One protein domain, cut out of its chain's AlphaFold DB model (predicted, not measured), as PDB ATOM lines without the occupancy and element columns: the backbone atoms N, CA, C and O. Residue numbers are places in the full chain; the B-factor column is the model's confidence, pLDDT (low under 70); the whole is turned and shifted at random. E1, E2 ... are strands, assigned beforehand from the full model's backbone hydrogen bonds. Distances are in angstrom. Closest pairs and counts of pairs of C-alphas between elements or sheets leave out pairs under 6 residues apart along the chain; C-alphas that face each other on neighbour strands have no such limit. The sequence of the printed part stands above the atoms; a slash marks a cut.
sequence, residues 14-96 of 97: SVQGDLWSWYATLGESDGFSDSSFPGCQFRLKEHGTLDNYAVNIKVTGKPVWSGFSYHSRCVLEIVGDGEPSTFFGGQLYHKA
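Overview. This is residues 14 to 96 of the 97 residues of an uncharacterized protein of marine sediment metagenome (UniProt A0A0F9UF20). The domain is a small closed barrel of six antiparallel strands, with its three long strands E4, E6 and E7 bending sharply as they run round it. At one end of the longest axis the short E5 pairs with the first residues of E6, outside the ring; toward the other end lie the link from E6 to E7 and the long unnamed stretch 29 to 41. The printed part has 83 residues, no named helix and seven strands, E1 to E7 in turn, so numbered along the chain; the class is all strand. Round the ring run E1, E2, E3, E4, E6, E7 and back to E1. The whole is compact, with a radius of gyration of the C-alphas of 13.0 A, yet elongated, spanning 40 by 24 by 23 A.

Along the chain. E1, residues 14 to 17, begins at C-alpha 14 at (31.571, 29.269, 111.975) and is 10.3 A long. E2, residues 24 to 28, and E3, residues 42 to 46, each measure 12.7 A. E4, residues 49 to 59, is the longest strand by residues and measures 25.6 A; it bends by 64 degrees at residue 54, with C-alpha 54 at (42.100, 26.487, 102.235). E5 is residues 64 to 66, 6.5 A. E6, residues 69 to 78, measures 24.6 A and bends by 67 degrees at residue 73. E7, residues 86 to 95, measures 26.6 A, bends by 65 degrees at residue 89 and ends at C-alpha 95 at (23.888, 32.329, 112.699).

Arrangement. E1, E2, E3 and E4 form a meander, each strand the antiparallel neighbour of the one before, and E5, E6 and E7 form another. In the hairpin of E1 and E2, N 15 and O 24 are 2.8 A apart, within hydrogen-bond range. In the hairpin of E2 and E3, N 25 and O 45 are 2.9 A apart. In the hairpin of E3 and E4, N 44 and O 53 are 3.0 A apart. The pairing of E4 is staggered: residues 49 to 55 pair with E3, and residues 55 to 59 with E6, where N 75 and O 58 are 2.8 A apart. E4 and E5 lie on one side of E6, E7 on the other side. In the hairpin of E5 and E6, N 64 and O 71 are 2.8 A apart. In the hairpin of E6 and E7, N 78 and O 86 are 2.8 A apart. E7 and E1 close the barrel, with N 93 and O 14 2.7 A apart. E5 and E7 are apart.

Size, cuts and confidence. The two C-alphas farthest apart, those of Gly 67 and Gly 82, are 41.4 A apart. The printed part has no cut. The link from E2 to E3 is long, with 13 residues. The mean pLDDT of the printed part is 80.7; residues 30 to 38, 47 to 52 and 96 are under 70.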
ATOM      1  N   SER A  14      30.459  29.686 111.123       91.94
ATOM      2  CA  SER A  14      31.571  29.269 111.975       91.94
ATOM      3  C   SER A  14      31.719  27.755 111.942       91.94
ATOM      4  O   SER A  14      30.729  27.034 111.900       91.94
ATOM      5  N   VAL A  15      32.945  27.251 111.996       92.12
ATOM      6  CA  VAL A  15      33.224  25.817 112.056       92.12
ATOM      7  C   VAL A  15      34.160  25.509 113.215       92.12
ATOM      8  O   VAL A  15      35.089  26.262 113.492       92.12
ATOM      9  N   GLN A  16      33.910  24.393 113.891       92.75
ATOM     10  CA  GLN A  16      34.782  23.839 114.917       92.75
ATOM     11  C   GLN A  16      35.142  22.407 114.526       92.75
ATOM     12  O   GLN A  16      34.256  21.557 114.412       92.75
ATOM     13  N   GLY A  17      36.427  22.140 114.301       91.69
ATOM     14  CA  GLY A  17      36.922  20.775 114.143       91.69
ATOM     15  C   GLY A  17      36.825  20.005 115.463       91.69
ATOM     16  O   GLY A  17      36.998  20.585 116.530       91.69
ATOM     17  N   ASP A  18      36.593  18.695 115.406       92.19
ATOM     18  CA  ASP A  18      36.449  17.855 116.611       92.19
ATOM     19  C   ASP A  18      37.687  17.875 117.520       92.19
ATOM     20  O   ASP A  18      37.592  17.635 118.720       92.19
ATOM     21  N   LEU A  19      38.854  18.156 116.937       85.25
ATOM     22  CA  LEU A  19      40.140  18.232 117.629       85.25
ATOM     23  C   LEU A  19      40.548  19.675 117.963       85.25
ATOM     24  O   LEU A  19      41.673  19.904 118.401       85.25
ATOM     25  N   TRP A  20      39.677  20.657 117.718       85.31
ATOM     26  CA  TRP A  20      39.975  22.076 117.901       85.31
ATOM     27  C   TRP A  20      39.282  22.623 119.144       85.31
ATOM     28  O   TRP A  20      38.085  22.433 119.367       85.31
ATOM     29  N   SER A  21      40.032  23.381 119.939       85.38
ATOM     30  CA  SER A  21      39.505  24.130 121.084       85.38
ATOM     31  C   SER A  21      38.933  25.502 120.699       85.38
ATOM     32  O   SER A  21      38.525  26.261 121.577       85.38
ATOM     33  N   TRP A  22      38.899  25.828 119.405       84.19
ATOM     34  CA  TRP A  22      38.550  27.141 118.863       84.19
ATOM     35  C   TRP A  22      37.630  27.024 117.638       84.19
ATOM     36  O   TRP A  22      37.485  25.954 117.044       84.19
ATOM     37  N   TYR A  23      36.999  28.145 117.273       87.38
ATOM     38  CA  TYR A  23      36.106  28.260 116.119       87.38
ATOM     39  C   TYR A  23      36.775  29.074 115.014       87.38
ATOM     40  O   TYR A  23      37.309  30.154 115.263       87.38
ATOM     41  N   ALA A  24      36.682  28.594 113.780       89.19
ATOM     42  CA  ALA A  24      37.080  29.329 112.589       89.19
ATOM     43  C   ALA A  24      35.852  29.963 111.934       89.19
ATOM     44  O   ALA A  24      34.787  29.351 111.907       89.19
ATOM     45  N   THR A  25      35.989  31.147 111.343       90.81
ATOM     46  CA  THR A  25      34.948  31.693 110.457       90.81
ATOM     47  C   THR A  25      35.268  31.341 109.010       90.81
ATOM     48  O   THR A  25      36.415  31.469 108.588       90.81
ATOM     49  N   LEU A  26      34.260  30.924 108.243       88.88
ATOM     50  CA  LEU A  26      34.403  30.712 106.806       88.88
ATOM     51  C   LEU A  26      34.464  32.066 106.101       88.88
ATOM     52  O   LEU A  26      33.476  32.798 106.050       88.88
ATOM     53  N   GLY A  27      35.635  32.414 105.587       86.94
ATOM     54  CA  GLY A  27      35.823  33.530 104.672       86.94
ATOM     55  C   GLY A  27      35.481  33.145 103.236       86.94
ATOM     56  O   GLY A  27      35.357  31.962 102.907       86.94
ATOM     57  N   GLU A  28      35.350  34.158 102.380       82.50
ATOM     58  CA  GLU A  28      35.384  33.957 100.930       82.50
ATOM     59  C   GLU A  28      36.675  33.206 100.572       82.50
ATOM     60  O   GLU A  28      37.741  33.523 101.103       82.50
ATOM     61  N   SER A  29      36.586  32.177  99.724       73.06
ATOM     62  CA  SER A  29      37.756  31.812  98.935       73.06
ATOM     63  C   SER A  29      37.939  32.940  97.928       73.06
ATOM     64  O   SER A  29      36.975  33.336  97.270       73.06
ATOM     65  N   ASP A  30      39.129  33.531  97.868       54.56
ATOM     66  CA  ASP A  30      39.371  34.617  96.926       54.56
ATOM     67  C   ASP A  30      38.973  34.142  95.524       54.56
ATOM     68  O   ASP A  30      39.350  33.052  95.092       54.56
ATOM     69  N   GLY A  31      38.197  34.949  94.796       50.19
ATOM     70  CA  GLY A  31      37.786  34.675  93.412       50.19
ATOM     71  C   GLY A  31      38.949  34.634  92.408       50.19
ATOM     72  O   GLY A  31      38.732  34.780  91.207       50.19
ATOM     73  N   PHE A  32      40.179  34.465  92.883       43.81
ATOM     74  CA  PHE A  32      41.388  34.333  92.106       43.81
ATOM     75  C   PHE A  32      42.049  33.018  92.481       43.81
ATOM     76  O   PHE A  32      42.234  32.709  93.653       43.81
ATOM     77  N   SER A  33      42.395  32.254  91.454       45.03
ATOM     78  CA  SER A  33      43.245  31.079  91.520       45.03
ATOM     79  C   SER A  33      44.528  31.387  92.296       45.03
ATOM     80  O   SER A  33      45.532  31.783  91.703       45.03
ATOM     81  N   ASP A  34      44.512  31.204  93.612       52.72
ATOM     82  CA  ASP A  34      45.738  30.903  94.321       52.72
ATOM     83  C   ASP A  34      46.199  29.570  93.736       52.72
ATOM     84  O   ASP A  34      45.578  28.527  93.960       52.72
ATOM     85  N   SER A  35      47.201  29.631  92.856       53.34
ATOM     86  CA  SER A  35      47.708  28.477  92.112       53.34
ATOM     87  C   SER A  35      48.161  27.350  93.037       53.34
ATOM     88  O   SER A  35      48.252  26.210  92.589       53.34
ATOM     89  N   SER A  36      48.402  27.676  94.308       59.09
ATOM     90  CA  SER A  36      48.735  26.751  95.381       59.09
ATOM     91  C   SER A  36      47.551  25.909  95.877       59.09
ATOM     92  O   SER A  36      47.750  24.784  96.315       59.09
ATOM     93  N   PHE A  37      46.299  26.385  95.793       66.31
ATOM     94  CA  PHE A  37      45.136  25.661  96.349       66.31
ATOM     95  C   PHE A  37      43.914  25.632  95.408       66.31
ATOM     96  O   PHE A  37      42.821  26.093  95.776       66.31
ATOM     97  N   PRO A  38      44.056  25.092  94.181       66.25
ATOM     98  CA  PRO A  38      42.951  25.007  93.235       66.25
ATOM     99  C   PRO A  38      41.812  24.123  93.771       66.25
ATOM    100  O   PRO A  38      42.028  22.993  94.203       66.25
ATOM    101  N   GLY A  39      40.573  24.623  93.691       72.62
ATOM    102  CA  GLY A  39      39.364  23.851  94.016       72.62
ATOM    103  C   GLY A  39      38.862  23.956  95.461       72.62
ATOM    104  O   GLY A  39      37.952  23.211  95.821       72.62
ATOM    105  N   CYS A  40      39.405  24.867  96.275       84.50
ATOM    106  CA  CYS A  40      38.872  25.137  97.612       84.50
ATOM    107  C   CYS A  40      37.586  25.993  97.595       84.50
ATOM    108  O   CYS A  40      37.405  26.867  96.745       84.50
ATOM    109  N   GLN A  41      36.687  25.753  98.554       87.62
ATOM    110  CA  GLN A  41      35.411  26.470  98.688       87.62
ATOM    111  C   GLN A  41      35.481  27.672  99.636       87.62
ATOM    112  O   GLN A  41      34.732  28.629  99.455       87.62
ATOM    113  N   PHE A  42      36.330  27.609 100.666       88.75
ATOM    114  CA  PHE A  42      36.422  28.625 101.715       88.75
ATOM    115  C   PHE A  42      37.862  28.784 102.215       88.75
ATOM    116  O   PHE A  42      38.688  27.880 102.076       88.75
ATOM    117  N   ARG A  43      38.134  29.909 102.883       86.94
ATOM    118  CA  ARG A  43      39.319  30.104 103.732       86.94
ATOM    119  C   ARG A  43      38.909  30.145 105.199       86.94
ATOM    120  O   ARG A  43      37.871  30.716 105.535       86.94
ATOM    121  N   LEU A  44      39.705  29.548 106.082       86.81
ATOM    122  CA  LEU A  44      39.491  29.676 107.524       86.81
ATOM    123  C   LEU A  44      40.107  30.969 108.046       86.81
ATOM    124  O   LEU A  44      41.311  31.180 107.925       86.81
ATOM    125  N   LYS A  45      39.274  31.786 108.688       84.31
ATOM    126  CA  LYS A  45      39.691  32.977 109.426       84.31
ATOM    127  C   LYS A  45      39.654  32.672 110.916       84.31
ATOM    128  O   LYS A  45      38.573  32.510 111.491       84.31
ATOM    129  N   GLU A  46      40.825  32.594 111.535       73.81
ATOM    130  CA  GLU A  46      40.966  32.454 112.983       73.81
ATOM    131  C   GLU A  46      41.220  33.834 113.604       73.81
ATOM    132  O   GLU A  46      42.227  34.471 113.314       73.81
ATOM    133  N   HIS A  47      40.303  34.311 114.455       59.62
ATOM    134  CA  HIS A  47      40.518  35.432 115.391       59.62
ATOM    135  C   HIS A  47      41.267  36.683 114.858       59.62
ATOM    136  O   HIS A  47      41.982  37.347 115.602       59.62
ATOM    137  N   GLY A  48      41.071  37.064 113.590       47.97
ATOM    138  CA  GLY A  48      41.691  38.267 113.007       47.97
ATOM    139  C   GLY A  48      43.166  38.113 112.616       47.97
ATOM    140  O   GLY A  48      43.780  39.074 112.159       47.97
ATOM    141  N   THR A  49      43.722  36.912 112.751       45.75
ATOM    142  CA  THR A  49      45.014  36.513 112.192       45.75
ATOM    143  C   THR A  49      44.785  35.772 110.876       45.75
ATOM    144  O   THR A  49      43.867  34.967 110.784       45.75
ATOM    145  N   LEU A  50      45.591  36.148 109.876       50.03
ATOM    146  CA  LEU A  50      45.790  35.626 108.511       50.03
ATOM    147  C   LEU A  50      44.987  34.378 108.068       50.03
ATOM    148  O   LEU A  50      44.813  33.418 108.811       50.03
ATOM    149  N   ASP A  51      44.556  34.383 106.803       59.66
ATOM    150  CA  ASP A  51      43.864  33.282 106.116       59.66
ATOM    151  C   ASP A  51      44.724  32.004 106.071       59.66
ATOM    152  O   ASP A  51      45.465  31.762 105.122       59.66
ATOM    153  N   ASN A  52      44.659  31.179 107.118       68.19
ATOM    154  CA  ASN A  52      45.689  30.158 107.336       68.19
ATOM    155  C   ASN A  52      45.442  28.840 106.584       68.19
ATOM    156  O   ASN A  52      46.398  28.109 106.343       68.19
ATOM    157  N   TYR A  53      44.206  28.520 106.177       80.88
ATOM    158  CA  TYR A  53      43.909  27.235 105.521       80.88
ATOM    159  C   TYR A  53      42.819  27.340 104.450       80.88
ATOM    160  O   TYR A  53      41.751  27.906 104.689       80.88
ATOM    161  N   ALA A  54      43.088  26.755 103.278       86.62
ATOM    162  CA  ALA A  54      42.100  26.487 102.235       86.62
ATOM    163  C   ALA A  54      41.287  25.242 102.601       86.62
ATOM    164  O   ALA A  54      41.868  24.207 102.938       86.62
ATOM    165  N   VAL A  55      39.951  25.331 102.557       89.12
ATOM    166  CA  VAL A  55      39.094  24.218 102.986       89.12
ATOM    167  C   VAL A  55      37.905  23.957 102.080       89.12
ATOM    168  O   VAL A  55      37.321  24.875 101.500       89.12
ATOM    169  N   ASN A  56      37.488  22.693 102.063       90.62
ATOM    170  CA  ASN A  56      36.172  22.269 101.596       90.62
ATOM    171  C   ASN A  56      35.347  21.756 102.775       90.62
ATOM    172  O   ASN A  56      35.875  21.124 103.694       90.62
ATOM    173  N   ILE A  57      34.036  22.012 102.746       91.50
ATOM    174  CA  ILE A  57      33.128  21.576 103.813       91.50
ATOM    175  C   ILE A  57      31.964  20.793 103.235       91.50
ATOM    176  O   ILE A  57      31.144  21.299 102.467       91.50
ATOM    177  N   LYS A  58      31.833  19.550 103.700       93.00
ATOM    178  CA  LYS A  58      30.688  18.695 103.406       93.00
ATOM    179  C   LYS A  58      29.825  18.547 104.646       93.00
ATOM    180  O   LYS A  58      30.214  17.892 105.610       93.00
ATOM    181  N   VAL A  59      28.616  19.095 104.606       91.81
ATOM    182  CA  VAL A  59      27.628  18.889 105.671       91.81
ATOM    183  C   VAL A  59      27.069  17.467 105.582       91.81
ATOM    184  O   VAL A  59      26.595  17.029 104.532       91.81
ATOM    185  N   THR A  60      27.152  16.729 106.686       91.94
ATOM    186  CA  THR A  60      26.765  15.313 106.787       91.94
ATOM    187  C   THR A  60      25.604  15.086 107.749       91.94
ATOM    188  O   THR A  60      24.852  14.126 107.583       91.94
ATOM    189  N   GLY A  61      25.438  15.964 108.741       86.56
ATOM    190  CA  GLY A  61      24.368  15.897 109.730       86.56
ATOM    191  C   GLY A  61      23.140  16.724 109.361       86.56
ATOM    192  O   GLY A  61      23.201  17.650 108.555       86.56
ATOM    193  N   LYS A  62      22.015  16.403 110.006       86.19
ATOM    194  CA  LYS A  62      20.847  17.290 110.041       86.19
ATOM    195  C   LYS A  62      21.128  18.479 110.972       86.19
ATOM    196  O   LYS A  62      21.875  18.299 111.937       86.19
ATOM    197  N   PRO A  63      20.522  19.650 110.723       86.69
ATOM    198  CA  PRO A  63      20.648  20.787 111.622       86.69
ATOM    199  C   PRO A  63      20.005  20.481 112.979       86.69
ATOM    200  O   PRO A  63      18.874  19.998 113.050       86.69
ATOM    201  N   VAL A  64      20.730  20.792 114.049       87.88
ATOM    202  CA  VAL A  64      20.291  20.731 115.444       87.88
ATOM    203  C   VAL A  64      20.260  22.151 115.988       87.88
ATOM    204  O   VAL A  64      21.218  22.914 115.848       87.88
ATOM    205  N   TRP A  65      19.138  22.522 116.591       82.00
ATOM    206  CA  TRP A  65      18.957  23.840 117.184       82.00
ATOM    207  C   TRP A  65      19.608  23.902 118.569       82.00
ATOM    208  O   TRP A  65      19.451  22.982 119.369       82.00
ATOM    209  N   SER A  66      20.336  24.983 118.847       79.25
ATOM    210  CA  SER A  66      20.988  25.236 120.132       79.25
ATOM    211  C   SER A  66      20.886  26.721 120.476       79.25
ATOM    212  O   SER A  66      21.750  27.526 120.126       79.25
ATOM    213  N   GLY A  67      19.789  27.110 121.130       80.00
ATOM    214  CA  GLY A  67      19.547  28.503 121.506       80.00
ATOM    215  C   GLY A  67      19.476  29.425 120.285       80.00
ATOM    216  O   GLY A  67      18.607  29.283 119.436       80.00
ATOM    217  N   PHE A  68      20.393  30.385 120.167       80.12
ATOM    218  CA  PHE A  68      20.376  31.372 119.077       80.12
ATOM    219  C   PHE A  68      21.091  30.917 117.793       80.12
ATOM    220  O   PHE A  68      21.299  31.717 116.881       80.12
ATOM    221  N   SER A  69      21.489  29.650 117.691       80.56
ATOM    222  CA  SER A  69      22.188  29.119 116.517       80.56
ATOM    223  C   SER A  69      21.744  27.700 116.173       80.56
ATOM    224  O   SER A  69      21.153  26.977 116.978       80.56
ATOM    225  N   TYR A  70      22.006  27.300 114.930       87.06
ATOM    226  CA  TYR A  70      21.834  25.926 114.468       87.06
ATOM    227  C   TYR A  70      23.189  25.367 114.063       87.06
ATOM    228  O   TYR A  70      24.006  26.076 113.475       87.06
ATOM    229  N   HIS A  71      23.424  24.099 114.386       90.00
ATOM    230  CA  HIS A  71      24.662  23.418 114.040       90.00
ATOM    231  C   HIS A  71      24.401  22.085 113.347       90.00
ATOM    232  O   HIS A  71      23.412  21.411 113.622       90.00
ATOM    233  N   SER A  72      25.292  21.701 112.439       93.00
ATOM    234  CA  SER A  72      25.243  20.426 111.722       93.00
ATOM    235  C   SER A  72      26.603  19.743 111.785       93.00
ATOM    236  O   SER A  72      27.640  20.404 111.767       93.00
ATOM    237  N   ARG A  73      26.622  18.406 111.811       94.62
ATOM    238  CA  ARG A  73      27.871  17.659 111.603       94.62
ATOM    239  C   ARG A  73      28.386  17.891 110.187       94.62
ATOM    240  O   ARG A  73      27.599  17.919 109.238       94.62
ATOM    241  N   CYS A  74      29.695  18.027 110.057       94.19
ATOM    242  CA  CYS A  74      30.369  18.171 108.778       94.19
ATOM    243  C   CYS A  74      31.670  17.366 108.742       94.19
ATOM    244  O   CYS A  74      32.168  16.906 109.773       94.19
ATOM    245  N   VAL A  75      32.182  17.177 107.532       95.19
ATOM    246  CA  VAL A  75      33.558  16.769 107.262       95.19
ATOM    247  C   VAL A  75      34.266  17.983 106.684       95.19
ATOM    248  O   VAL A  75      33.752  18.601 105.745       95.19
ATOM    249  N   LEU A  76      35.418  18.308 107.258       92.69
ATOM    250  CA  LEU A  76      36.332  19.314 106.754       92.69
ATOM    251  C   LEU A  76      37.449  18.621 105.981       92.69
ATOM    252  O   LEU A  76      37.986  17.608 106.432       92.69
ATOM    253  N   GLU A  77      37.797  19.195 104.842       91.94
ATOM    254  CA  GLU A  77      39.013  18.903 104.095       91.94
ATOM    255  C   GLU A  77      39.900  20.143 104.165       91.94
ATOM    256  O   GLU A  77      39.513  21.181 103.633       91.94
ATOM    257  N   ILE A  78      41.069  20.052 104.801       89.06
ATOM    258  CA  ILE A  78      42.139  21.031 104.586       89.06
ATOM    259  C   ILE A  78      42.828  20.633 103.288       89.06
ATOM    260  O   ILE A  78      43.411  19.550 103.202       89.06
ATOM    261  N   VAL A  79      42.724  21.505 102.288       87.56
ATOM    262  CA  VAL A  79      43.326  21.310 100.969       87.56
ATOM    263  C   VAL A  79      44.833  21.515 101.106       87.56
ATOM    264  O   VAL A  79      45.263  22.547 101.619       87.56
ATOM    265  N   GLY A  80      45.622  20.525 100.694       75.25
ATOM    266  CA  GLY A  80      47.083  20.620 100.674       75.25
ATOM    267  C   GLY A  80      47.598  21.267  99.384       75.25
ATOM    268  O   GLY A  80      47.036  21.040  98.315       75.25
ATOM    269  N   ASP A  81      48.669  22.059  99.489       73.19
ATOM    270  CA  ASP A  81      49.438  22.579  98.348       73.19
ATOM    271  C   ASP A  81      50.655  21.679  98.144       73.19
ATOM    272  O   ASP A  81      51.552  21.640  98.986       73.19
ATOM    273  N   GLY A  82      50.641  20.866  97.086       70.25
ATOM    274  CA  GLY A  82      51.685  19.869  96.813       70.25
ATOM    275  C   GLY A  82      51.704  18.656  97.759       70.25
ATOM    276  O   GLY A  82      52.354  17.661  97.446       70.25
ATOM    277  N   GLU A  83      50.951  18.700  98.857       77.06
ATOM    278  CA  GLU A  83      50.780  17.627  99.843       77.06
ATOM    279  C   GLU A  83      49.342  17.063  99.822       77.06
ATOM    280  O   GLU A  83      48.415  17.742  99.370       77.06
ATOM    281  N   PRO A  84      49.099  15.832 100.318       85.88
ATOM    282  CA  PRO A  84      47.749  15.278 100.408       85.88
ATOM    283  C   PRO A  84      46.810  16.108 101.300       85.88
ATOM    284  O   PRO A  84      47.195  16.556 102.383       85.88
ATOM    285  N   SER A  85      45.540  16.228 100.896       88.94
ATOM    286  CA  SER A  85      44.499  16.816 101.746       88.94
ATOM    287  C   SER A  85      44.343  16.053 103.066       88.94
ATOM    288  O   SER A  85      44.404  14.821 103.111       88.94
ATOM    289  N   THR A  86      44.056  16.787 104.142       90.44
ATOM    290  CA  THR A  86      43.773  16.218 105.469       90.44
ATOM    291  C   THR A  86      42.291  16.342 105.801       90.44
ATOM    292  O   THR A  86      41.698  17.403 105.620       90.44
ATOM    293  N   PHE A  87      41.692  15.272 106.333       91.81
ATOM    294  CA  PHE A  87      40.259  15.205 106.626       91.81
ATOM    295  C   PHE A  87      39.986  15.006 108.112       91.81
ATOM    296  O   PHE A  87      40.620  14.176 108.764       91.81
ATOM    297  N   PHE A  88      38.989  15.713 108.636       92.12
ATOM    298  CA  PHE A  88      38.507  15.522 110.003       92.12
ATOM    299  C   PHE A  88      37.031  15.899 110.137       92.12
ATOM    300  O   PHE A  88      36.444  16.578 109.293       92.12
ATOM    301  N   GLY A  89      36.409  15.396 111.201       95.69
ATOM    302  CA  GLY A  89      35.042  15.747 111.562       95.69
ATOM    303  C   GLY A  89      34.966  17.105 112.254       95.69
ATOM    304  O   GLY A  89      35.946  17.601 112.813       95.69
ATOM    305  N   GLY A  90      33.778  17.698 112.230       94.50
ATOM    306  CA  GLY A  90      33.507  18.913 112.982       94.50
ATOM    307  C   GLY A  90      32.035  19.283 113.022       94.50
ATOM    308  O   GLY A  90      31.153  18.564 112.529       94.50
ATOM    309  N   GLN A  91      31.771  20.446 113.601       94.44
ATOM    310  CA  GLN A  91      30.459  21.071 113.660       94.44
ATOM    311  C   GLN A  91      30.486  22.391 112.891       94.44
ATOM    312  O   GLN A  91      31.327  23.251 113.139       94.44
ATOM    313  N   LEU A  92      29.557  22.533 111.950       93.50
ATOM    314  CA  LEU A  92      29.289  23.776 111.239       93.50
ATOM    315  C   LEU A  92      28.140  24.489 111.944       93.50
ATOM    316  O   LEU A  92      27.064  23.912 112.090       93.50
ATOM    317  N   TYR A  93      28.367  25.729 112.346       91.81
ATOM    318  CA  TYR A  93      27.423  26.596 113.024       91.81
ATOM    319  C   TYR A  93      26.994  27.709 112.093       91.81
ATOM    320  O   TYR A  93      27.808  28.425 111.511       91.81
ATOM    321  N   HIS A  94      25.692  27.910 112.045       86.56
ATOM    322  CA  HIS A  94      25.100  28.995 111.307       86.56
ATOM    323  C   HIS A  94      24.462  29.990 112.275       86.56
ATOM    324  O   HIS A  94      23.785  29.609 113.240       86.56
ATOM    325  N   LYS A  95      24.628  31.283 111.989       71.31
ATOM    326  CA  LYS A  95      23.888  32.329 112.699       71.31
ATOM    327  C   LYS A  95      22.406  32.245 112.331       71.31
ATOM    328  O   LYS A  95      22.059  32.205 111.146       71.31
ATOM    329  N   ALA A  96      21.538  32.217 113.343       61.50
ATOM    330  CA  ALA A  96      20.126  32.508 113.146       61.50
ATOM    331  C   ALA A  96      20.013  34.003 112.827       61.50
ATOM    332  O   ALA A  96      20.421  34.835 113.636       61.50
TER     333      ALA A  96